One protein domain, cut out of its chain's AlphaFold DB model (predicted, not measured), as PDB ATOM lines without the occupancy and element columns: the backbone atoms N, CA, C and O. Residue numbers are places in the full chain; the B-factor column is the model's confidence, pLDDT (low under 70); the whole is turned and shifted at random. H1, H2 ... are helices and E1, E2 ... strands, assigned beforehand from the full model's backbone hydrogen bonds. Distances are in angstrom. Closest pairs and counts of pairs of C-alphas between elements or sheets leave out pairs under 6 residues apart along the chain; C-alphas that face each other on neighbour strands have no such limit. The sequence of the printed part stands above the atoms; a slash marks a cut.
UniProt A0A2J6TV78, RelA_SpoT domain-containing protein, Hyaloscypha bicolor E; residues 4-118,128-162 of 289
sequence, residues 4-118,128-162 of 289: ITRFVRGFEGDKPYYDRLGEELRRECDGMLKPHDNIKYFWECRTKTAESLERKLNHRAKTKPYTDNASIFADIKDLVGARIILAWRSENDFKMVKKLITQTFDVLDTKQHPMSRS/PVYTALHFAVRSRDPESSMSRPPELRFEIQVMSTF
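This is residues 4 to 118 and 128 to 162 of the 289 residues of the protein "RelA_SpoT domain-containing protein" of Hyaloscypha bicolor E (UniProt A0A2J6TV78). What does the domain look like? A twisted sheet of five strands has two helices, H2 and H5, over one face and no named helix over the other, while H1, H3 and H4 cluster beyond one end of the strands. What is it made of? The 150 printed residues hold five named helices and five named strands in the order H1 H2 E1 H3 H4 E2 H5 E3 E4 E5, a mixed class, and the mixed sheet runs E1 E2 E5 E4 E3. How is its size spread? It is compact, with a radius of gyration of the C-alphas of 15.9 A, and flat, spanning 46 by 42 by 22 A.

Where are the helices? H1 is residues 4 to 13, from C-alpha 4 at (8.586, 77.053, 21.584), and H2 is residues 15 to 33, 27.0 A long. H3 is residues 50 to 61, H4 residues 69 to 75, and H5 residues 91 to 104, 20.1 A long. Where are the strands? E1 is residues 41 to 47, E2 residues 80 to 86, E3 residues 105 to 113 and E4 residues 132 to 139, 21.3 A long. E5, residues 154 to 160, ends at C-alpha 160 at (-25.014, 83.952, 16.748). E3 bends by 75 degrees at residue 108.

How are the strands joined? E1 and E2 are antiparallel, with N 44 and O 83 at 3.1 A; E2 and E5 are parallel, with N 84 and O 157 at 2.7 A. The hairpin E4 and E5 is antiparallel, with N 135 and O 156 at 2.8 A, and E4 and E3 are antiparallel, with N 111 and O 134 at 2.8 A. Which helices are on the sheet? H2 and H5 make two layers with it, helices on one face of a sheet, at heights of 7.1 A and 8.7 A over the sheet. With residues 28 to 33 alone H2 touches H5, closest at the C-alphas of Met 32 and Leu 100, 6.7 A, at a steep tilt of 61 degrees, opposite ways. E2, H5 and E3 form a split strand-helix-strand unit, its same-way strands having E5 and E4 between them, with a right-handed crossover. How do the other helices stand? H1 touches H3, closest at the C-alphas of Glu 12 and Ala 50, 5.7 A, at a shallow tilt of 23 degrees, opposite ways. H4 is close to but not clearly touching H1, with the C-alphas of Phe 7 and Asn 69 at 6.9 A. In H1, H2, H3, H4 and H5 every O i to N i+4 pair is within hydrogen-bond range.

How far does it reach? The two C-alphas farthest apart, those of Asn 38 and Thr 67, are 47.2 A apart. Where is it cut or long-linked? Residues 119 to 127 are not printed, and C-alphas 118 and 128 are 11.8 A apart; the link E4 to E5 is long. Where is confidence low? pLDDT is under 70 in residues 88 to 91, 113 to 118 and 128 to 131, against a mean of 87.3 for the printed part.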
ATOM      1  N   ILE A   4       9.903  76.558  21.159       93.81
ATOM      2  CA  ILE A   4       8.586  77.053  21.584       93.81
ATOM      3  C   ILE A   4       8.760  78.271  22.483       93.81
ATOM      4  O   ILE A   4       8.174  79.315  22.210       93.81
ATOM      5  N   THR A   5       9.626  78.187  23.496       94.44
ATOM      6  CA  THR A   5       9.870  79.309  24.415       94.44
ATOM      7  C   THR A   5      10.385  80.540  23.666       94.44
ATOM      8  O   THR A   5       9.963  81.666  23.932       94.44
ATOM      9  N   ARG A   6      11.293  80.352  22.696       95.19
ATOM     10  CA  ARG A   6      11.805  81.456  21.869       95.19
ATOM     11  C   ARG A   6      10.701  82.072  21.008       95.19
ATOM     12  O   ARG A   6      10.644  83.296  20.904       95.19
ATOM     13  N   PHE A   7       9.850  81.243  20.402       95.56
ATOM     14  CA  PHE A   7       8.727  81.699  19.588       95.56
ATOM     15  C   PHE A   7       7.719  82.497  20.418       95.56
ATOM     16  O   PHE A   7       7.375  83.610  20.038       95.56
ATOM     17  N   VAL A   8       7.301  81.967  21.571       96.00
ATOM     18  CA  VAL A   8       6.333  82.611  22.475       96.00
ATOM     19  C   VAL A   8       6.851  83.965  22.954       96.00
ATOM     20  O   VAL A   8       6.115  84.945  22.894       96.00
ATOM     21  N   ARG A   9       8.130  84.058  23.344       95.56
ATOM     22  CA  ARG A   9       8.732  85.335  23.757       95.56
ATOM     23  C   ARG A   9       8.770  86.358  22.617       95.56
ATOM     24  O   ARG A   9       8.549  87.541  22.849       95.56
ATOM     25  N   GLY A  10       9.064  85.913  21.394       94.75
ATOM     26  CA  GLY A  10       8.996  86.768  20.205       94.75
ATOM     27  C   GLY A  10       7.571  87.254  19.945       94.75
ATOM     28  O   GLY A  10       7.344  88.447  19.801       94.75
ATOM     29  N   PHE A  11       6.601  86.340  19.988       94.69
ATOM     30  CA  PHE A  11       5.183  86.646  19.828       94.69
ATOM     31  C   PHE A  11       4.669  87.652  20.868       94.69
ATOM     32  O   PHE A  11       3.926  88.564  20.520       94.69
ATOM     33  N   GLU A  12       5.079  87.512  22.131       95.44
ATOM     34  CA  GLU A  12       4.728  88.449  23.199       95.44
ATOM     35  C   GLU A  12       5.305  89.849  22.951       95.44
ATOM     36  O   GLU A  12       4.579  90.838  23.055       95.44
ATOM     37  N   GLY A  13       6.581  89.937  22.554       95.12
ATOM     38  CA  GLY A  13       7.216  91.205  22.183       95.12
ATOM     39  C   GLY A  13       6.568  91.867  20.961       95.12
ATOM     40  O   GLY A  13       6.395  93.084  20.927       95.12
ATOM     41  N   ASP A  14       6.131  91.057  19.997       94.81
ATOM     42  CA  ASP A  14       5.473  91.497  18.767       94.81
ATOM     43  C   ASP A  14       3.947  91.614  18.913       94.81
ATOM     44  O   ASP A  14       3.238  91.812  17.925       94.81
ATOM     45  N   LYS A  15       3.392  91.534  20.126       92.94
ATOM     46  CA  LYS A  15       1.939  91.601  20.333       92.94
ATOM     47  C   LYS A  15       1.258  92.810  19.656       92.94
ATOM     48  O   LYS A  15       0.234  92.599  19.003       92.94
ATOM     49  N   PRO A  16       1.821  94.038  19.675       95.06
ATOM     50  CA  PRO A  16       1.247  95.170  18.944       95.06
ATOM     51  C   PRO A  16       1.169  94.967  17.424       95.06
ATOM     52  O   PRO A  16       0.326  95.577  16.772       95.06
ATOM     53  N   TYR A  17       2.054  94.155  16.836       95.00
ATOM     54  CA  TYR A  17       1.985  93.790  15.421       95.00
ATOM     55  C   TYR A  17       0.776  92.893  15.146       95.00
ATOM     56  O   TYR A  17      -0.032  93.215  14.277       95.00
ATOM     57  N   TYR A  18       0.594  91.832  15.933       95.25
ATOM     58  CA  TYR A  18      -0.548  90.923  15.785       95.25
ATOM     59  C   TYR A  18      -1.891  91.610  16.061       95.25
ATOM     60  O   TYR A  18      -2.860  91.361  15.349       95.25
ATOM     61  N   ASP A  19      -1.938  92.534  17.025       94.44
ATOM     62  CA  ASP A  19      -3.137  93.333  17.294       94.44
ATOM     63  C   ASP A  19      -3.501  94.234  16.097       94.44
ATOM     64  O   ASP A  19      -4.677  94.342  15.743       94.44
ATOM     65  N   ARG A  20      -2.510  94.814  15.396       95.56
ATOM     66  CA  ARG A  20      -2.757  95.551  14.140       95.56
ATOM     67  C   ARG A  20      -3.283  94.649  13.028       95.56
ATOM     68  O   ARG A  20      -4.225  95.045  12.348       95.56
ATOM     69  N   LEU A  21      -2.734  93.442  12.875       96.06
ATOM     70  CA  LEU A  21      -3.259  92.469  11.911       96.06
ATOM     71  C   LEU A  21      -4.712  92.079  12.232       96.06
ATOM     72  O   LEU A  21      -5.511  91.875  11.322       96.06
ATOM     73  N   GLY A  22      -5.078  92.015  13.516       95.00
ATOM     74  CA  GLY A  22      -6.464  91.819  13.945       95.00
ATOM     75  C   GLY A  22      -7.385  92.957  13.495       95.00
ATOM     76  O   GLY A  22      -8.468  92.706  12.972       95.00
ATOM     77  N   GLU A  23      -6.943  94.207  13.626       93.62
ATOM     78  CA  GLU A  23      -7.698  95.367  13.136       93.62
ATOM     79  C   GLU A  23      -7.820  95.410  11.607       93.62
ATOM     80  O   GLU A  23      -8.852  95.830  11.083       93.62
ATOM     81  N   GLU A  24      -6.799  94.969  10.875       94.88
ATOM     82  CA  GLU A  24      -6.855  94.832   9.415       94.88
ATOM     83  C   GLU A  24      -7.852  93.753   8.993       94.88
ATOM     84  O   GLU A  24      -8.753  94.033   8.200       94.88
ATOM     85  N   LEU A  25      -7.785  92.573   9.619       95.31
ATOM     86  CA  LEU A  25      -8.757  91.499   9.425       95.31
ATOM     87  C   LEU A  25     -10.184  91.999   9.690       95.31
ATOM     88  O   LEU A  25     -11.093  91.735   8.899       95.31
ATOM     89  N   ARG A  26     -10.383  92.771  10.767       92.75
ATOM     90  CA  ARG A  26     -11.670  93.402  11.084       92.75
ATOM     91  C   ARG A  26     -12.139  94.327   9.970       92.75
ATOM     92  O   ARG A  26     -13.314  94.289   9.620       92.75
ATOM     93  N   ARG A  27     -11.258  95.176   9.433       92.88
ATOM     94  CA  ARG A  27     -11.596  96.123   8.359       92.88
ATOM     95  C   ARG A  27     -11.997  95.405   7.078       92.88
ATOM     96  O   ARG A  27     -12.983  95.810   6.470       92.88
ATOM     97  N   GLU A  28     -11.287  94.345   6.696       94.00
ATOM     98  CA  GLU A  28     -11.650  93.532   5.528       94.00
ATOM     99  C   GLU A  28     -13.015  92.860   5.729       94.00
ATOM    100  O   GLU A  28     -13.902  92.954   4.877       94.00
ATOM    101  N   CYS A  29     -13.224  92.252   6.898       93.12
ATOM    102  CA  CYS A  29     -14.490  91.623   7.254       93.12
ATOM    103  C   CYS A  29     -15.664  92.619   7.271       93.12
ATOM    104  O   CYS A  29     -16.752  92.327   6.773       93.12
ATOM    105  N   ASP A  30     -15.441  93.814   7.814       91.75
ATOM    106  CA  ASP A  30     -16.440  94.872   7.886       91.75
ATOM    107  C   ASP A  30     -16.737  95.476   6.508       91.75
ATOM    108  O   ASP A  30     -17.899  95.678   6.171       91.75
ATOM    109  N   GLY A  31     -15.720  95.693   5.668       92.44
ATOM    110  CA  GLY A  31     -15.896  96.143   4.284       92.44
ATOM    111  C   GLY A  31     -16.706  95.159   3.436       92.44
ATOM    112  O   GLY A  31     -17.486  95.572   2.581       92.44
ATOM    113  N   MET A  32     -16.574  93.865   3.724       93.69
ATOM    114  CA  MET A  32     -17.331  92.790   3.092       93.69
ATOM    115  C   MET A  32     -18.805  92.741   3.533       93.69
ATOM    116  O   MET A  32     -19.668  92.451   2.705       93.69
ATOM    117  N   LEU A  33     -19.119  92.987   4.812       91.38
ATOM    118  CA  LEU A  33     -20.501  92.900   5.313       91.38
ATOM    119  C   LEU A  33     -21.276  94.222   5.254       91.38
ATOM    120  O   LEU A  33     -22.496  94.183   5.103       91.38
ATOM    121  N   LYS A  34     -20.606  95.379   5.325       90.31
ATOM    122  CA  LYS A  34     -21.237  96.712   5.300       90.31
ATOM    123  C   LYS A  34     -22.213  96.948   4.143       90.31
ATOM    124  O   LYS A  34     -23.244  97.559   4.390       90.31
ATOM    125  N   PRO A  35     -21.960  96.472   2.909       91.31
ATOM    126  CA  PRO A  35     -22.919  96.611   1.812       91.31
ATOM    127  C   PRO A  35     -24.245  95.854   2.023       91.31
ATOM    128  O   PRO A  35     -25.176  96.013   1.237       91.31
ATOM    129  N   HIS A  36     -24.336  95.002   3.048       86.38
ATOM    130  CA  HIS A  36     -25.486  94.158   3.351       86.38
ATOM    131  C   HIS A  36     -26.218  94.645   4.609       86.38
ATOM    132  O   HIS A  36     -26.205  93.986   5.648       86.38
ATOM    133  N   ASP A  37     -26.923  95.777   4.496       78.81
ATOM    134  CA  ASP A  37     -27.647  96.443   5.599       78.81
ATOM    135  C   ASP A  37     -28.656  95.552   6.349       78.81
ATOM    136  O   ASP A  37     -29.051  95.842   7.488       78.81
ATOM    137  N   ASN A  38     -29.105  94.469   5.711       79.94
ATOM    138  CA  ASN A  38     -30.036  93.498   6.275       79.94
ATOM    139  C   ASN A  38     -29.378  92.521   7.263       79.94
ATOM    140  O   ASN A  38     -30.091  91.931   8.074       79.94
ATOM    141  N   ILE A  39     -28.054  92.360   7.221       83.75
ATOM    142  CA  ILE A  39     -27.320  91.502   8.148       83.75
ATOM    143  C   ILE A  39     -26.917  92.361   9.342       83.75
ATOM    144  O   ILE A  39     -26.105  93.275   9.229       83.75
ATOM    145  N   LYS A  40     -27.497  92.085  10.509       83.56
ATOM    146  CA  LYS A  40     -27.105  92.751  11.756       83.56
ATOM    147  C   LYS A  40     -26.021  91.931  12.439       83.56
ATOM    148  O   LYS A  40     -26.232  90.753  12.721       83.56
ATOM    149  N   TYR A  41     -24.874  92.549  12.693       87.19
ATOM    150  CA  TYR A  41     -23.700  91.890  13.253       87.19
ATOM    151  C   TYR A  41     -22.868  92.854  14.106       87.19
ATOM    152  O   TYR A  41     -23.003  94.074  14.000       87.19
ATOM    153  N   PHE A  42     -21.978  92.295  14.918       87.25
ATOM    154  CA  PHE A  42     -20.854  92.997  15.530       87.25
ATOM    155  C   PHE A  42     -19.618  92.093  15.534       87.25
ATOM    156  O   PHE A  42     -19.708  90.899  15.236       87.25
ATOM    157  N   TRP A  43     -18.459  92.675  15.839       86.81
ATOM    158  CA  TRP A  43     -17.176  91.987  15.750       86.81
ATOM    159  C   TRP A  43     -16.423  92.020  17.065       86.81
ATOM    160  O   TRP A  43     -16.438  93.028  17.767       86.81
ATOM    161  N   GLU A  44     -15.669  90.962  17.310       87.88
ATOM    162  CA  GLU A  44     -14.607  90.941  18.307       87.88
ATOM    163  C   GLU A  44     -13.337  90.427  17.633       87.88
ATOM    164  O   GLU A  44     -13.369  89.411  16.940       87.88
ATOM    165  N   CYS A  45     -12.220  91.124  17.810       90.69
ATOM    166  CA  CYS A  45     -10.916  90.628  17.386       90.69
ATOM    167  C   CYS A  45     -10.109  90.253  18.614       90.69
ATOM    168  O   CYS A  45     -10.088  90.975  19.610       90.69
ATOM    169  N   ARG A  46      -9.447  89.102  18.537       87.88
ATOM    170  CA  ARG A  46      -8.649  88.569  19.630       87.88
ATOM    171  C   ARG A  46      -7.317  88.088  19.093       87.88
ATOM    172  O   ARG A  46      -7.254  87.188  18.257       87.88
ATOM    173  N   THR A  47      -6.261  88.626  19.676       93.38
ATOM    174  CA  THR A  47      -4.926  88.038  19.605       93.38
ATOM    175  C   THR A  47      -4.758  87.083  20.776       93.38
ATOM    176  O   THR A  47      -5.162  87.380  21.906       93.38
ATOM    177  N   LYS A  48      -4.176  85.914  20.518       92.44
ATOM    178  CA  LYS A  48      -3.900  84.930  21.565       92.44
ATOM    179  C   LYS A  48      -2.946  85.512  22.617       92.44
ATOM    180  O   LYS A  48      -2.101  86.341  22.300       92.44
ATOM    181  N   THR A  49      -3.070  85.089  23.872       91.75
ATOM    182  CA  THR A  49      -2.089  85.442  24.910       91.75
ATOM    183  C   THR A  49      -0.867  84.533  24.809       91.75
ATOM    184  O   THR A  49      -0.990  83.389  24.362       91.75
ATOM    185  N   ALA A  50       0.298  85.022  25.242       93.50
ATOM    186  CA  ALA A  50       1.542  84.250  25.247       93.50
ATOM    187  C   ALA A  50       1.396  82.942  26.043       93.50
ATOM    188  O   ALA A  50       1.719  81.872  25.538       93.50
ATOM    189  N   GLU A  51       0.782  83.012  27.225       91.12
ATOM    190  CA  GLU A  51       0.506  81.852  28.080       91.12
ATOM    191  C   GLU A  51      -0.403  80.811  27.393       91.12
ATOM    192  O   GLU A  51      -0.097  79.617  27.348       91.12
ATOM    193  N   SER A  52      -1.511  81.254  26.778       88.50
ATOM    194  CA  SER A  52      -2.428  80.356  26.060       88.50
ATOM    195  C   SER A  52      -1.762  79.729  24.832       88.50
ATOM    196  O   SER A  52      -2.034  78.573  24.490       88.50
ATOM    197  N   LEU A  53      -0.898  80.485  24.153       93.44
ATOM    198  CA  LEU A  53      -0.109  80.003  23.028       93.44
ATOM    199  C   LEU A  53       0.903  78.945  23.475       93.44
ATOM    200  O   LEU A  53       0.944  77.872  22.878       93.44
ATOM    201  N   GLU A  54       1.660  79.210  24.537       93.44
ATOM    202  CA  GLU A  54       2.648  78.281  25.086       93.44
ATOM    203  C   GLU A  54       2.002  76.959  25.501       93.44
ATOM    204  O   GLU A  54       2.428  75.891  25.053       93.44
ATOM    205  N   ARG A  55       0.906  77.017  26.270       91.25
ATOM    206  CA  ARG A  55       0.136  75.829  26.671       91.25
ATOM    207  C   ARG A  55      -0.312  75.012  25.456       91.25
ATOM    208  O   ARG A  55      -0.161  73.788  25.435       91.25
ATOM    209  N   LYS A  56      -0.826  75.678  24.416       90.25
ATOM    210  CA  LYS A  56      -1.297  75.025  23.185       90.25
ATOM    211  C   LYS A  56      -0.157  74.389  22.388       90.25
ATOM    212  O   LYS A  56      -0.309  73.261  21.916       90.25
ATOM    213  N   LEU A  57       0.968  75.088  22.248       93.62
ATOM    214  CA  LEU A  57       2.145  74.592  21.540       93.62
ATOM    215  C   LEU A  57       2.746  73.386  22.249       93.62
ATOM    216  O   LEU A  57       2.923  72.356  21.609       93.62
ATOM    217  N   ASN A  58       2.960  73.472  23.563       92.06
ATOM    218  CA  ASN A  58       3.491  72.368  24.362       92.06
ATOM    219  C   ASN A  58       2.587  71.134  24.312       92.06
ATOM    220  O   ASN A  58       3.075  70.013  24.192       92.06
ATOM    221  N   HIS A  59       1.264  71.316  24.352       89.44
ATOM    222  CA  HIS A  59       0.328  70.203  24.214       89.44
ATOM    223  C   HIS A  59       0.448  69.514  22.845       89.44
ATOM    224  O   HIS A  59       0.535  68.288  22.780       89.44
ATOM    225  N   ARG A  60       0.486  70.287  21.752       90.81
ATOM    226  CA  ARG A  60       0.594  69.741  20.388       90.81
ATOM    227  C   ARG A  60       1.971  69.161  20.080       90.81
ATOM    228  O   ARG A  60       2.051  68.158  19.381       90.81
ATOM    229  N   ALA A  61       3.032  69.731  20.642       91.00
ATOM    230  CA  ALA A  61       4.401  69.264  20.454       91.00
ATOM    231  C   ALA A  61       4.610  67.814  20.924       91.00
ATOM    232  O   ALA A  61       5.483  67.128  20.398       91.00
ATOM    233  N   LYS A  62       3.768  67.317  21.846       89.94
ATOM    234  CA  LYS A  62       3.764  65.909  22.283       89.94
ATOM    235  C   LYS A  62       3.500  64.927  21.139       89.94
ATOM    236  O   LYS A  62       3.991  63.806  21.187       89.94
ATOM    237  N   THR A  63       2.713  65.324  20.138       89.69
ATOM    238  CA  THR A  63       2.347  64.473  18.991       89.69
ATOM    239  C   THR A  63       2.907  64.985  17.668       89.69
ATOM    240  O   THR A  63       3.104  64.201  16.744       89.69
ATOM    241  N   LYS A  64       3.189  66.286  17.572       90.25
ATOM    242  CA  LYS A  64       3.731  66.951  16.388       90.25
ATOM    243  C   LYS A  64       4.864  67.901  16.799       90.25
ATOM    244  O   LYS A  64       4.606  69.086  17.014       90.25
ATOM    245  N   PRO A  65       6.105  67.400  16.938       89.75
ATOM    246  CA  PRO A  65       7.258  68.234  17.259       89.75
ATOM    247  C   PRO A  65       7.491  69.300  16.181       89.75
ATOM    248  O   PRO A  65       7.381  69.014  14.988       89.75
ATOM    249  N   TYR A  66       7.827  70.519  16.596       94.06
ATOM    250  CA  TYR A  66       8.113  71.623  15.679       94.06
ATOM    251  C   TYR A  66       9.606  71.684  15.352       94.06
ATOM    252  O   TYR A  66      10.443  71.590  16.247       94.06
ATOM    253  N   THR A  67       9.939  71.872  14.076       92.62
ATOM    254  CA  THR A  67      11.331  71.992  13.603       92.62
ATOM    255  C   THR A  67      11.765  73.443  13.429       92.62
ATOM    256  O   THR A  67      12.946  73.761  13.554       92.62
ATOM    257  N   ASP A  68      10.812  74.332  13.161       93.94
ATOM    258  CA  ASP A  68      11.041  75.743  12.857       93.94
ATOM    259  C   ASP A  68       9.789  76.599  13.138       93.94
ATOM    260  O   ASP A  68       8.701  76.086  13.415       93.94
ATOM    261  N   ASN A  69       9.932  77.926  13.055       92.94
ATOM    262  CA  ASN A  69       8.822  78.857  13.278       92.94
ATOM    263  C   ASN A  69       7.721  78.739  12.207       92.94
ATOM    264  O   ASN A  69       6.554  78.971  12.514       92.94
ATOM    265  N   ALA A  70       8.064  78.375  10.967       91.50
ATOM    266  CA  ALA A  70       7.095  78.251   9.877       91.50
ATOM    267  C   ALA A  70       6.100  77.113  10.155       91.50
ATOM    268  O   ALA A  70       4.894  77.266   9.959       91.50
ATOM    269  N   SER A  71       6.585  76.004  10.720       92.50
ATOM    270  CA  SER A  71       5.765  74.876  11.161       92.50
ATOM    271  C   SER A  71       4.786  75.260  12.279       92.50
ATOM    272  O   SER A  71       3.661  74.757  12.299       92.50
ATOM    273  N   ILE A  72       5.169  76.200  13.154       94.19
ATOM    274  CA  ILE A  72       4.302  76.756  14.199       94.19
ATOM    275  C   ILE A  72       3.219  77.651  13.582       94.19
ATOM    276  O   ILE A  72       2.036  77.448  13.862       94.19
ATOM    277  N   PHE A  73       3.595  78.596  12.712       92.00
ATOM    278  CA  PHE A  73       2.639  79.477  12.026       92.00
ATOM    279  C   PHE A  73       1.609  78.689  11.206       92.00
ATOM    280  O   PHE A  73       0.417  78.988  11.248       92.00
ATOM    281  N   ALA A  74       2.045  77.628  10.525       88.38
ATOM    282  CA  ALA A  74       1.159  76.772   9.746       88.38
ATOM    283  C   ALA A  74       0.190  75.937  10.609       88.38
ATOM    284  O   ALA A  74      -0.874  75.542  10.123       88.38
ATOM    285  N   ASP A  75       0.547  75.634  11.862       90.00
ATOM    286  CA  ASP A  75      -0.247  74.796  12.768       90.00
ATOM    287  C   ASP A  75      -1.248  75.595  13.620       90.00
ATOM    288  O   ASP A  75      -2.391  75.160  13.845       90.00
ATOM    289  N   ILE A  76      -0.836  76.775  14.090       91.81
ATOM    290  CA  ILE A  76      -1.640  77.636  14.957       91.81
ATOM    291  C   ILE A  76      -2.387  78.668  14.116       91.81
ATOM    292  O   ILE A  76      -1.905  79.758  13.835       91.81
ATOM    293  N   LYS A  77      -3.619  78.315  13.749       90.06
ATOM    294  CA  LYS A  77      -4.510  79.174  12.953       90.06
ATOM    295  C   LYS A  77      -5.176  80.325  13.718       90.06
ATOM    296  O   LYS A  77      -5.794  81.174  13.099       90.06
ATOM    297  N   ASP A  78      -5.106  80.310  15.045       90.94
ATOM    298  CA  ASP A  78      -5.802  81.222  15.964       90.94
ATOM    299  C   ASP A  78      -4.819  82.119  16.734       90.94
ATOM    300  O   ASP A  78      -5.070  82.463  17.889       90.94
ATOM    301  N   LEU A  79      -3.674  82.467  16.128       93.88
ATOM    302  CA  LEU A  79      -2.796  83.508  16.681       93.88
ATOM    303  C   LEU A  79      -3.521  84.855  16.700       93.88
ATOM    304  O   LEU A  79      -3.505  85.555  17.713       93.88
ATOM    305  N   VAL A  80      -4.196  85.158  15.592       95.00
ATOM    306  CA  VAL A  80      -5.094  86.295  15.417       95.00
ATOM    307  C   VAL A  80      -6.415  85.754  14.890       95.00
ATOM    308  O   VAL A  80      -6.443  85.002  13.912       95.00
ATOM    309  N   GLY A  81      -7.513  86.116  15.546       94.06
ATOM    310  CA  GLY A  81      -8.846  85.711  15.126       94.06
ATOM    311  C   GLY A  81      -9.862  86.840  15.196       94.06
ATOM    312  O   GLY A  81      -9.734  87.761  16.002       94.06
ATOM    313  N   ALA A  82     -10.887  86.734  14.356       93.94
ATOM    314  CA  ALA A  82     -12.055  87.601  14.345       93.94
ATOM    315  C   ALA A  82     -13.320  86.770  14.569       93.94
ATOM    316  O   ALA A  82     -13.514  85.713  13.972       93.94
ATOM    317  N   ARG A  83     -14.212  87.266  15.417       91.94
ATOM    318  CA  ARG A  83     -15.542  86.714  15.646       91.94
ATOM    319  C   ARG A  83     -16.556  87.610  14.964       91.94
ATOM    320  O   ARG A  83     -16.647  88.790  15.283       91.94
ATOM    321  N   ILE A  84     -17.307  87.039  14.036       92.69
ATOM    322  CA  ILE A  84     -18.507  87.624  13.453       92.69
ATOM    323  C   ILE A  84     -19.672  87.156  14.310       92.69
ATOM    324  O   ILE A  84     -20.077  85.990  14.235       92.69
ATOM    325  N   ILE A  85     -20.199  88.055  15.134       88.38
ATOM    326  CA  ILE A  85     -21.362  87.763  15.956       88.38
ATOM    327  C   ILE A  85     -22.591  88.314  15.252       88.38
ATOM    328  O   ILE A  85     -22.810  89.522  15.181       88.38
ATOM    329  N   LEU A  86     -23.391  87.411  14.696       84.81
ATOM    330  CA  LEU A  86     -24.660  87.752  14.071       84.81
ATOM    331  C   LEU A  86     -25.688  88.017  15.164       84.81
ATOM    332  O   LEU A  86     -25.815  87.230  16.106       84.81
ATOM    333  N   ALA A  87     -26.449  89.103  15.022       72.69
ATOM    334  CA  ALA A  87     -27.558  89.395  15.922       72.69
ATOM    335  C   ALA A  87     -28.476  88.171  15.991       72.69
ATOM    336  O   ALA A  87     -28.722  87.651  17.073       72.69
ATOM    337  N   TRP A  88     -28.856  87.643  14.822       69.50
ATOM    338  CA  TRP A  88     -29.773  86.516  14.687       69.50
ATOM    339  C   TRP A  88     -29.176  85.392  13.856       69.50
ATOM    340  O   TRP A  88     -28.419  85.622  12.911       69.50
ATOM    341  N   ARG A  89     -29.563  84.161  14.186       66.06
ATOM    342  CA  ARG A  89     -29.111  82.962  13.486       66.06
ATOM    343  C   ARG A  89     -30.059  82.575  12.351       66.06
ATOM    344  O   ARG A  89     -30.598  81.470  12.345       66.06
ATOM    345  N   SER A  90     -30.256  83.451  11.366       69.38
ATOM    346  CA  SER A  90     -30.997  83.032  10.172       69.38
ATOM    347  C   SER A  90     -30.098  82.194   9.252       69.38
ATOM    348  O   SER A  90     -28.937  82.529   9.004       69.38
ATOM    349  N   GLU A  91     -30.635  81.092   8.724       69.62
ATOM    350  CA  GLU A  91     -29.931  80.216   7.772       69.62
ATOM    351  C   GLU A  91     -29.435  80.996   6.540       69.62
ATOM    352  O   GLU A  91     -28.371  80.711   5.988       69.62
ATOM    353  N   ASN A  92     -30.192  82.017   6.132       75.88
ATOM    354  CA  ASN A  92     -29.849  82.879   5.007       75.88
ATOM    355  C   ASN A  92     -28.672  83.803   5.326       75.88
ATOM    356  O   ASN A  92     -27.751  83.889   4.516       75.88
ATOM    357  N   ASP A  93     -28.661  84.445   6.498       81.25
ATOM    358  CA  ASP A  93     -27.554  85.321   6.903       81.25
ATOM    359  C   ASP A  93     -26.268  84.511   7.049       81.25
ATOM    360  O   ASP A  93     -25.213  84.913   6.566       81.25
ATOM    361  N   PHE A  94     -26.360  83.310   7.619       81.62
ATOM    362  CA  PHE A  94     -25.212  82.427   7.779       81.62
ATOM    363  C   PHE A  94     -24.634  81.959   6.437       81.62
ATOM    364  O   PHE A  94     -23.421  82.015   6.223       81.62
ATOM    365  N   LYS A  95     -25.498  81.543   5.500       85.81
ATOM    366  CA  LYS A  95     -25.098  81.205   4.125       85.81
ATOM    367  C   LYS A  95     -24.467  82.392   3.410       85.81
ATOM    368  O   LYS A  95     -23.468  82.216   2.714       85.81
ATOM    369  N   MET A  96     -25.032  83.583   3.589       89.50
ATOM    370  CA  MET A  96     -24.526  84.801   2.972       89.50
ATOM    371  C   MET A  96     -23.145  85.164   3.517       89.50
ATOM    372  O   MET A  96     -22.214  85.330   2.737       89.50
ATOM    373  N   VAL A  97     -22.968  85.186   4.838       92.12
ATOM    374  CA  VAL A  97     -21.676  85.468   5.481       92.12
ATOM    375  C   VAL A  97     -20.628  84.437   5.073       92.12
ATOM    376  O   VAL A  97     -19.521  84.810   4.696       92.12
ATOM    377  N   LYS A  98     -20.978  83.145   5.056       92.88
ATOM    378  CA  LYS A  98     -20.084  82.089   4.559       92.88
ATOM    379  C   LYS A  98     -19.648  82.354   3.117       92.88
ATOM    380  O   LYS A  98     -18.460  82.262   2.820       92.88
ATOM    381  N   LYS A  99     -20.593  82.687   2.230       94.25
ATOM    382  CA  LYS A  99     -20.302  83.014   0.828       94.25
ATOM    383  C   LYS A  99     -19.347  84.203   0.737       94.25
ATOM    384  O   LYS A  99     -18.346  84.117   0.033       94.25
ATOM    385  N   LEU A 100     -19.632  85.270   1.472       95.62
ATOM    386  CA  LEU A 100     -18.819  86.476   1.488       95.62
ATOM    387  C   LEU A 100     -17.387  86.182   1.966       95.62
ATOM    388  O   LEU A 100     -16.441  86.530   1.265       95.62
ATOM    389  N   ILE A 101     -17.210  85.428   3.059       95.94
ATOM    390  CA  ILE A 101     -15.879  85.002   3.534       95.94
ATOM    391  C   ILE A 101     -15.126  84.244   2.438       95.94
ATOM    392  O   ILE A 101     -13.966  84.544   2.163       95.94
ATOM    393  N   THR A 102     -15.783  83.290   1.767       95.12
ATOM    394  CA  THR A 102     -15.150  82.513   0.687       95.12
ATOM    395  C   THR A 102     -14.838  83.332  -0.567       95.12
ATOM    396  O   THR A 102     -14.068  82.868  -1.403       95.12
ATOM    397  N   GLN A 103     -15.432  84.517  -0.735       95.50
ATOM    398  CA  GLN A 103     -15.137  85.429  -1.846       95.50
ATOM    399  C   GLN A 103     -13.992  86.386  -1.508       95.50
ATOM    400  O   GLN A 103     -13.153  86.644  -2.369       95.50
ATOM    401  N   THR A 104     -13.944  86.873  -0.267       95.31
ATOM    402  CA  THR A 104     -12.954  87.853   0.202       95.31
ATOM    403  C   THR A 104     -11.608  87.205   0.520       95.31
ATOM    404  O   THR A 104     -10.565  87.744   0.161       95.31
ATOM    405  N   PHE A 105     -11.615  86.021   1.134       96.31
ATOM    406  CA  PHE A 105     -10.406  85.376   1.645       96.31
ATOM    407  C   PHE A 105     -10.052  84.089   0.898       96.31
ATOM    408  O   PHE A 105     -10.893  83.466   0.237       96.31
ATOM    409  N   ASP A 106      -8.789  83.679   0.992       95.56
ATOM    410  CA  ASP A 106      -8.375  82.318   0.655       95.56
ATOM    411  C   ASP A 106      -8.674  81.403   1.851       95.56
ATOM    412  O   ASP A 106      -8.070  81.535   2.918       95.56
ATOM    413  N   VAL A 107      -9.665  80.520   1.707       95.69
ATOM    414  CA  VAL A 107     -10.155  79.664   2.798       95.69
ATOM    415  C   VAL A 107      -9.431  78.323   2.756       95.69
ATOM    416  O   VAL A 107      -9.629  77.529   1.842       95.69
ATOM    417  N   LEU A 108      -8.634  78.050   3.788       92.00
ATOM    418  CA  LEU A 108      -7.766  76.871   3.875       92.00
ATOM    419  C   LEU A 108      -8.421  75.688   4.593       92.00
ATOM    420  O   LEU A 108      -8.123  74.535   4.300       92.00
ATOM    421  N   ASP A 109      -9.254  75.971   5.594       90.75
ATOM    422  CA  ASP A 109      -9.936  74.974   6.425       90.75
ATOM    423  C   ASP A 109     -11.278  75.548   6.889       90.75
ATOM    424  O   ASP A 109     -11.395  76.747   7.153       90.75
ATOM    425  N   THR A 110     -12.299  74.702   7.003       88.50
ATOM    426  CA  THR A 110     -13.602  75.069   7.570       88.50
ATOM    427  C   THR A 110     -14.030  73.996   8.555       88.50
ATOM    428  O   THR A 110     -14.163  72.830   8.192       88.50
ATOM    429  N   LYS A 111     -14.286  74.392   9.803       84.44
ATOM    430  CA  LYS A 111     -14.726  73.494  10.873       84.44
ATOM    431  C   LYS A 111     -16.027  73.989  11.471       84.44
ATOM    432  O   LYS A 111     -16.139  75.150  11.847       84.44
ATOM    433  N   GLN A 112     -17.003  73.097  11.576       72.12
ATOM    434  CA  GLN A 112     -18.222  73.342  12.333       72.12
ATOM    435  C   GLN A 112     -18.021  72.802  13.742       72.12
ATOM    436  O   GLN A 112     -17.664  71.639  13.910       72.12
ATOM    437  N   HIS A 113     -18.186  73.654  14.747       63.78
ATOM    438  CA  HIS A 113     -18.032  73.273  16.141       63.78
ATOM    439  C   HIS A 113     -19.388  73.150  16.827       63.78
ATOM    440  O   HIS A 113     -20.118  74.134  16.782       63.78
ATOM    441  N   PRO A 114     -19.668  72.028  17.526       55.06
ATOM    442  CA  PRO A 114     -18.863  70.821  17.644       55.06
ATOM    443  C   PRO A 114     -18.875  70.007  16.356       55.06
ATOM    444  O   PRO A 114     -19.884  69.929  15.662       55.06
ATOM    445  N   MET A 115     -17.754  69.337  16.098       41.41
ATOM    446  CA  MET A 115     -17.575  68.481  14.920       41.41
ATOM    447  C   MET A 115     -18.424  67.200  14.954       41.41
ATOM    448  O   MET A 115     -18.602  66.579  13.917       41.41
ATOM    449  N   SER A 116     -18.948  66.811  16.118       35.72
ATOM    450  CA  SER A 116     -20.002  65.811  16.328       35.72
ATOM    451  C   SER A 116     -20.104  65.585  17.837       35.72
ATOM    452  O   SER A 116     -19.131  65.185  18.472       35.72
ATOM    453  N   ARG A 117     -21.275  65.797  18.432       33.81
ATOM    454  CA  ARG A 117     -21.810  64.736  19.278       33.81
ATOM    455  C   ARG A 117     -22.909  64.132  18.428       33.81
ATOM    456  O   ARG A 117     -23.880  64.811  18.110       33.81
ATOM    457  N   SER A 118     -22.742  62.871  18.046       32.12
ATOM    458  CA  SER A 118     -23.883  61.981  17.910       32.12
ATOM    459  C   SER A 118     -24.847  62.339  19.036       32.12
ATOM    460  O   SER A 118     -24.435  62.280  20.198       32.12
ATOM    461  N   PRO A 128     -30.202  72.166  20.027       41.88
ATOM    462  CA  PRO A 128     -29.193  72.428  19.021       41.88
ATOM    463  C   PRO A 128     -27.840  72.476  19.728       41.88
ATOM    464  O   PRO A 128     -27.585  73.320  20.588       41.88
ATOM    465  N   VAL A 129     -26.998  71.513  19.375       47.94
ATOM    466  CA  VAL A 129     -25.583  71.471  19.717       47.94
ATOM    467  C   VAL A 129     -24.967  72.824  19.323       47.94
ATOM    468  O   VAL A 129     -25.358  73.388  18.296       47.94
ATOM    469  N   TYR A 130     -24.039  73.353  20.140       53.19
ATOM    470  CA  TYR A 130     -23.206  74.529  19.833       53.19
ATOM    471  C   TYR A 130     -22.890  74.582  18.324       53.19
ATOM    472  O   TYR A 130     -22.743  73.550  17.675       53.19
ATOM    473  N   THR A 131     -22.934  75.740  17.677       65.69
ATOM    474  CA  THR A 131     -22.705  75.752  16.221       65.69
ATOM    475  C   THR A 131     -21.995  77.010  15.764       65.69
ATOM    476  O   THR A 131     -22.589  77.891  15.143       65.69
ATOM    477  N   ALA A 132     -20.701  77.096  16.052       74.88
ATOM    478  CA  ALA A 132     -19.825  78.088  15.437       74.88
ATOM    479  C   ALA A 132     -19.214  77.517  14.147       74.88
ATOM    480  O   ALA A 132     -18.815  76.351  14.100       74.88
ATOM    481  N   LEU A 133     -19.139  78.325  13.087       86.88
ATOM    482  CA  LEU A 133     -18.321  77.997  11.915       86.88
ATOM    483  C   LEU A 133     -16.979  78.702  12.025       86.88
ATOM    484  O   LEU A 133     -16.927  79.920  12.119       86.88
ATOM    485  N   HIS A 134     -15.907  77.929  11.983       91.94
ATOM    486  CA  HIS A 134     -14.543  78.416  12.055       91.94
ATOM    487  C   HIS A 134     -13.911  78.276  10.678       91.94
ATOM    488  O   HIS A 134     -13.825  77.169  10.144       91.94
ATOM    489  N   PHE A 135     -13.424  79.378  10.133       95.19
ATOM    490  CA  PHE A 135     -12.688  79.433   8.882       95.19
ATOM    491  C   PHE A 135     -11.228  79.731   9.200       95.19
ATOM    492  O   PHE A 135     -10.941  80.720   9.867       95.19
ATOM    493  N   ALA A 136     -10.308  78.886   8.740       95.44
ATOM    494  CA  ALA A 136      -8.902  79.265   8.674       95.44
ATOM    495  C   ALA A 136      -8.672  79.949   7.328       95.44
ATOM    496  O   ALA A 136      -8.934  79.339   6.289       95.44
ATOM    497  N   VAL A 137      -8.202  81.189   7.346       96.19
ATOM    498  CA  VAL A 137      -8.112  82.020   6.146       96.19
ATOM    499  C   VAL A 137      -6.745  82.677   5.983       96.19
ATOM    500  O   VAL A 137      -6.001  82.844   6.952       96.19
ATOM    501  N   ARG A 138      -6.442  83.066   4.744       95.06
ATOM    502  CA  ARG A 138      -5.363  83.985   4.363       95.06
ATOM    503  C   ARG A 138      -5.919  85.127   3.512       95.06
ATOM    504  O   ARG A 138      -6.974  84.978   2.887       95.06
ATOM    505  N   SER A 139      -5.216  86.261   3.498       93.44
ATOM    506  CA  SER A 139      -5.540  87.332   2.552       93.44
ATOM    507  C   SER A 139      -5.272  86.847   1.128       93.44
ATOM    508  O   SER A 139      -4.343  86.074   0.884       93.44
ATOM    509  N   ARG A 140      -6.116  87.274   0.187       93.19
ATOM    510  CA  ARG A 140      -5.898  87.033  -1.247       93.19
ATOM    511  C   ARG A 140      -4.926  88.033  -1.857       93.19
ATOM    512  O   ARG A 140      -4.405  87.771  -2.937       93.19
ATOM    513  N   ASP A 141      -4.724  89.167  -1.194       91.94
ATOM    514  CA  ASP A 141      -3.805  90.202  -1.637       91.94
ATOM    515  C   ASP A 141      -2.384  89.880  -1.141       91.94
ATOM    516  O   ASP A 141      -2.125  89.959   0.066       91.94
ATOM    517  N   PRO A 142      -1.442  89.511  -2.029       88.25
ATOM    518  CA  PRO A 142      -0.073  89.194  -1.629       88.25
ATOM    519  C   PRO A 142       0.680  90.405  -1.055       88.25
ATOM    520  O   PRO A 142       1.649  90.212  -0.319       88.25
ATOM    521  N   GLU A 143       0.235  91.632  -1.347       89.88
ATOM    522  CA  GLU A 143       0.846  92.866  -0.842       89.88
ATOM    523  C   GLU A 143       0.278  93.303   0.517       89.88
ATOM    524  O   GLU A 143       0.852  94.177   1.174       89.88
ATOM    525  N   SER A 144      -0.805  92.673   0.985       90.44
ATOM    526  CA  SER A 144      -1.364  92.931   2.314       90.44
ATOM    527  C   SER A 144      -0.363  92.574   3.417       90.44
ATOM    528  O   SER A 144       0.328  91.553   3.368       90.44
ATOM    529  N   SER A 145      -0.323  93.377   4.480       88.50
ATOM    530  CA  SER A 145       0.410  93.065   5.717       88.50
ATOM    531  C   SER A 145      -0.042  91.745   6.340       88.50
ATOM    532  O   SER A 145       0.769  91.041   6.939       88.50
ATOM    533  N   MET A 146      -1.298  91.349   6.118       91.12
ATOM    534  CA  MET A 146      -1.837  90.052   6.530       91.12
ATOM    535  C   MET A 146      -1.218  88.863   5.779       91.12
ATOM    536  O   MET A 146      -1.339  87.728   6.232       91.12
ATOM    537  N   SER A 147      -0.525  89.095   4.663       90.62
ATOM    538  CA  SER A 147       0.172  88.054   3.897       90.62
ATOM    539  C   SER A 147       1.587  87.772   4.419       90.62
ATOM    540  O   SER A 147       2.326  86.987   3.819       90.62
ATOM    541  N   ARG A 148       1.991  88.396   5.540       89.50
ATOM    542  CA  ARG A 148       3.320  88.233   6.147       89.50
ATOM    543  C   ARG A 148       3.225  87.820   7.630       89.50
ATOM    544  O   ARG A 148       2.625  88.536   8.429       89.50
ATOM    545  N   PRO A 149       3.880  86.720   8.048       87.62
ATOM    546  CA  PRO A 149       4.581  85.740   7.213       87.62
ATOM    547  C   PRO A 149       3.613  84.906   6.341       87.62
ATOM    548  O   PRO A 149       2.444  84.777   6.703       87.62
ATOM    549  N   PRO A 150       4.070  84.309   5.222       88.56
ATOM    550  CA  PRO A 150       3.206  83.582   4.276       88.56
ATOM    551  C   PRO A 150       2.435  82.397   4.878       88.56
ATOM    552  O   PRO A 150       1.377  81.998   4.379       88.56
ATOM    553  N   GLU A 151       2.979  81.797   5.936       91.19
ATOM    554  CA  GLU A 151       2.384  80.679   6.661       91.19
ATOM    555  C   GLU A 151       1.348  81.120   7.696       91.19
ATOM    556  O   GLU A 151       0.607  80.261   8.178       91.19
ATOM    557  N   LEU A 152       1.291  82.416   8.039       91.44
ATOM    558  CA  LEU A 152       0.332  82.948   9.000       91.44
ATOM    559  C   LEU A 152      -1.088  82.723   8.489       91.44
ATOM    560  O   LEU A 152      -1.410  82.941   7.321       91.44
ATOM    561  N   ARG A 153      -1.946  82.273   9.396       94.19
ATOM    562  CA  ARG A 153      -3.365  82.047   9.145       94.19
ATOM    563  C   ARG A 153      -4.160  82.806  10.185       94.19
ATOM    564  O   ARG A 153      -3.736  82.910  11.336       94.19
ATOM    565  N   PHE A 154      -5.325  83.270   9.770       95.38
ATOM    566  CA  PHE A 154      -6.300  83.909  10.638       95.38
ATOM    567  C   PHE A 154      -7.473  82.970  10.864       95.38
ATOM    568  O   PHE A 154      -7.849  82.213   9.966       95.38
ATOM    569  N   GLU A 155      -8.083  83.033  12.043       95.69
ATOM    570  CA  GLU A 155      -9.334  82.330  12.304       95.69
ATOM    571  C   GLU A 155     -10.509  83.308  12.263       95.69
ATOM    572  O   GLU A 155     -10.573  84.238  13.060       95.69
ATOM    573  N   ILE A 156     -11.469  83.079  11.368       95.81
ATOM    574  CA  ILE A 156     -12.757  83.775  11.387       95.81
ATOM    575  C   ILE A 156     -13.801  82.828  11.972       95.81
ATOM    576  O   ILE A 156     -14.058  81.760  11.418       95.81
ATOM    577  N   GLN A 157     -14.421  83.214  13.079       92.75
ATOM    578  CA  GLN A 157     -15.491  82.465  13.728       92.75
ATOM    579  C   GLN A 157     -16.826  83.155  13.452       92.75
ATOM    580  O   GLN A 157     -16.986  84.327  13.766       92.75
ATOM    581  N   VAL A 158     -17.799  82.445  12.890       91.31
ATOM    582  CA  VAL A 158     -19.154  82.958  12.658       91.31
ATOM    583  C   VAL A 158     -20.107  82.267  13.616       91.31
ATOM    584  O   VAL A 158     -20.234  81.038  13.607       91.31
ATOM    585  N   MET A 159     -20.787  83.060  14.434       84.69
ATOM    586  CA  MET A 159     -21.689  82.576  15.473       84.69
ATOM    587  C   MET A 159     -22.866  83.533  15.667       84.69
ATOM    588  O   MET A 159     -22.824  84.678  15.226       84.69
ATOM    589  N   SER A 160     -23.938  83.062  16.304       79.88
ATOM    590  CA  SER A 160     -25.014  83.952  16.748       79.88
ATOM    591  C   SER A 160     -24.664  84.595  18.081       79.88
ATOM    592  O   SER A 160     -23.816  84.092  18.818       79.88
ATOM    593  N   THR A 161     -25.361  85.675  18.414       74.25
ATOM    594  CA  THR A 161     -25.261  86.343  19.716       74.25
ATOM    595  C   THR A 161     -25.497  85.366  20.869       74.25
ATOM    596  O   THR A 161     -24.726  85.364  21.827       74.25
ATOM    597  N   PHE A 162     -26.475  84.459  20.750       71.00
ATOM    598  CA  PHE A 162     -26.666  83.374  21.717       71.00
ATOM    599  C   PHE A 162     -25.426  82.490  21.861       71.00
ATOM    600  O   PHE A 162     -24.968  82.255  22.976       71.00
TER     601      PHE A 162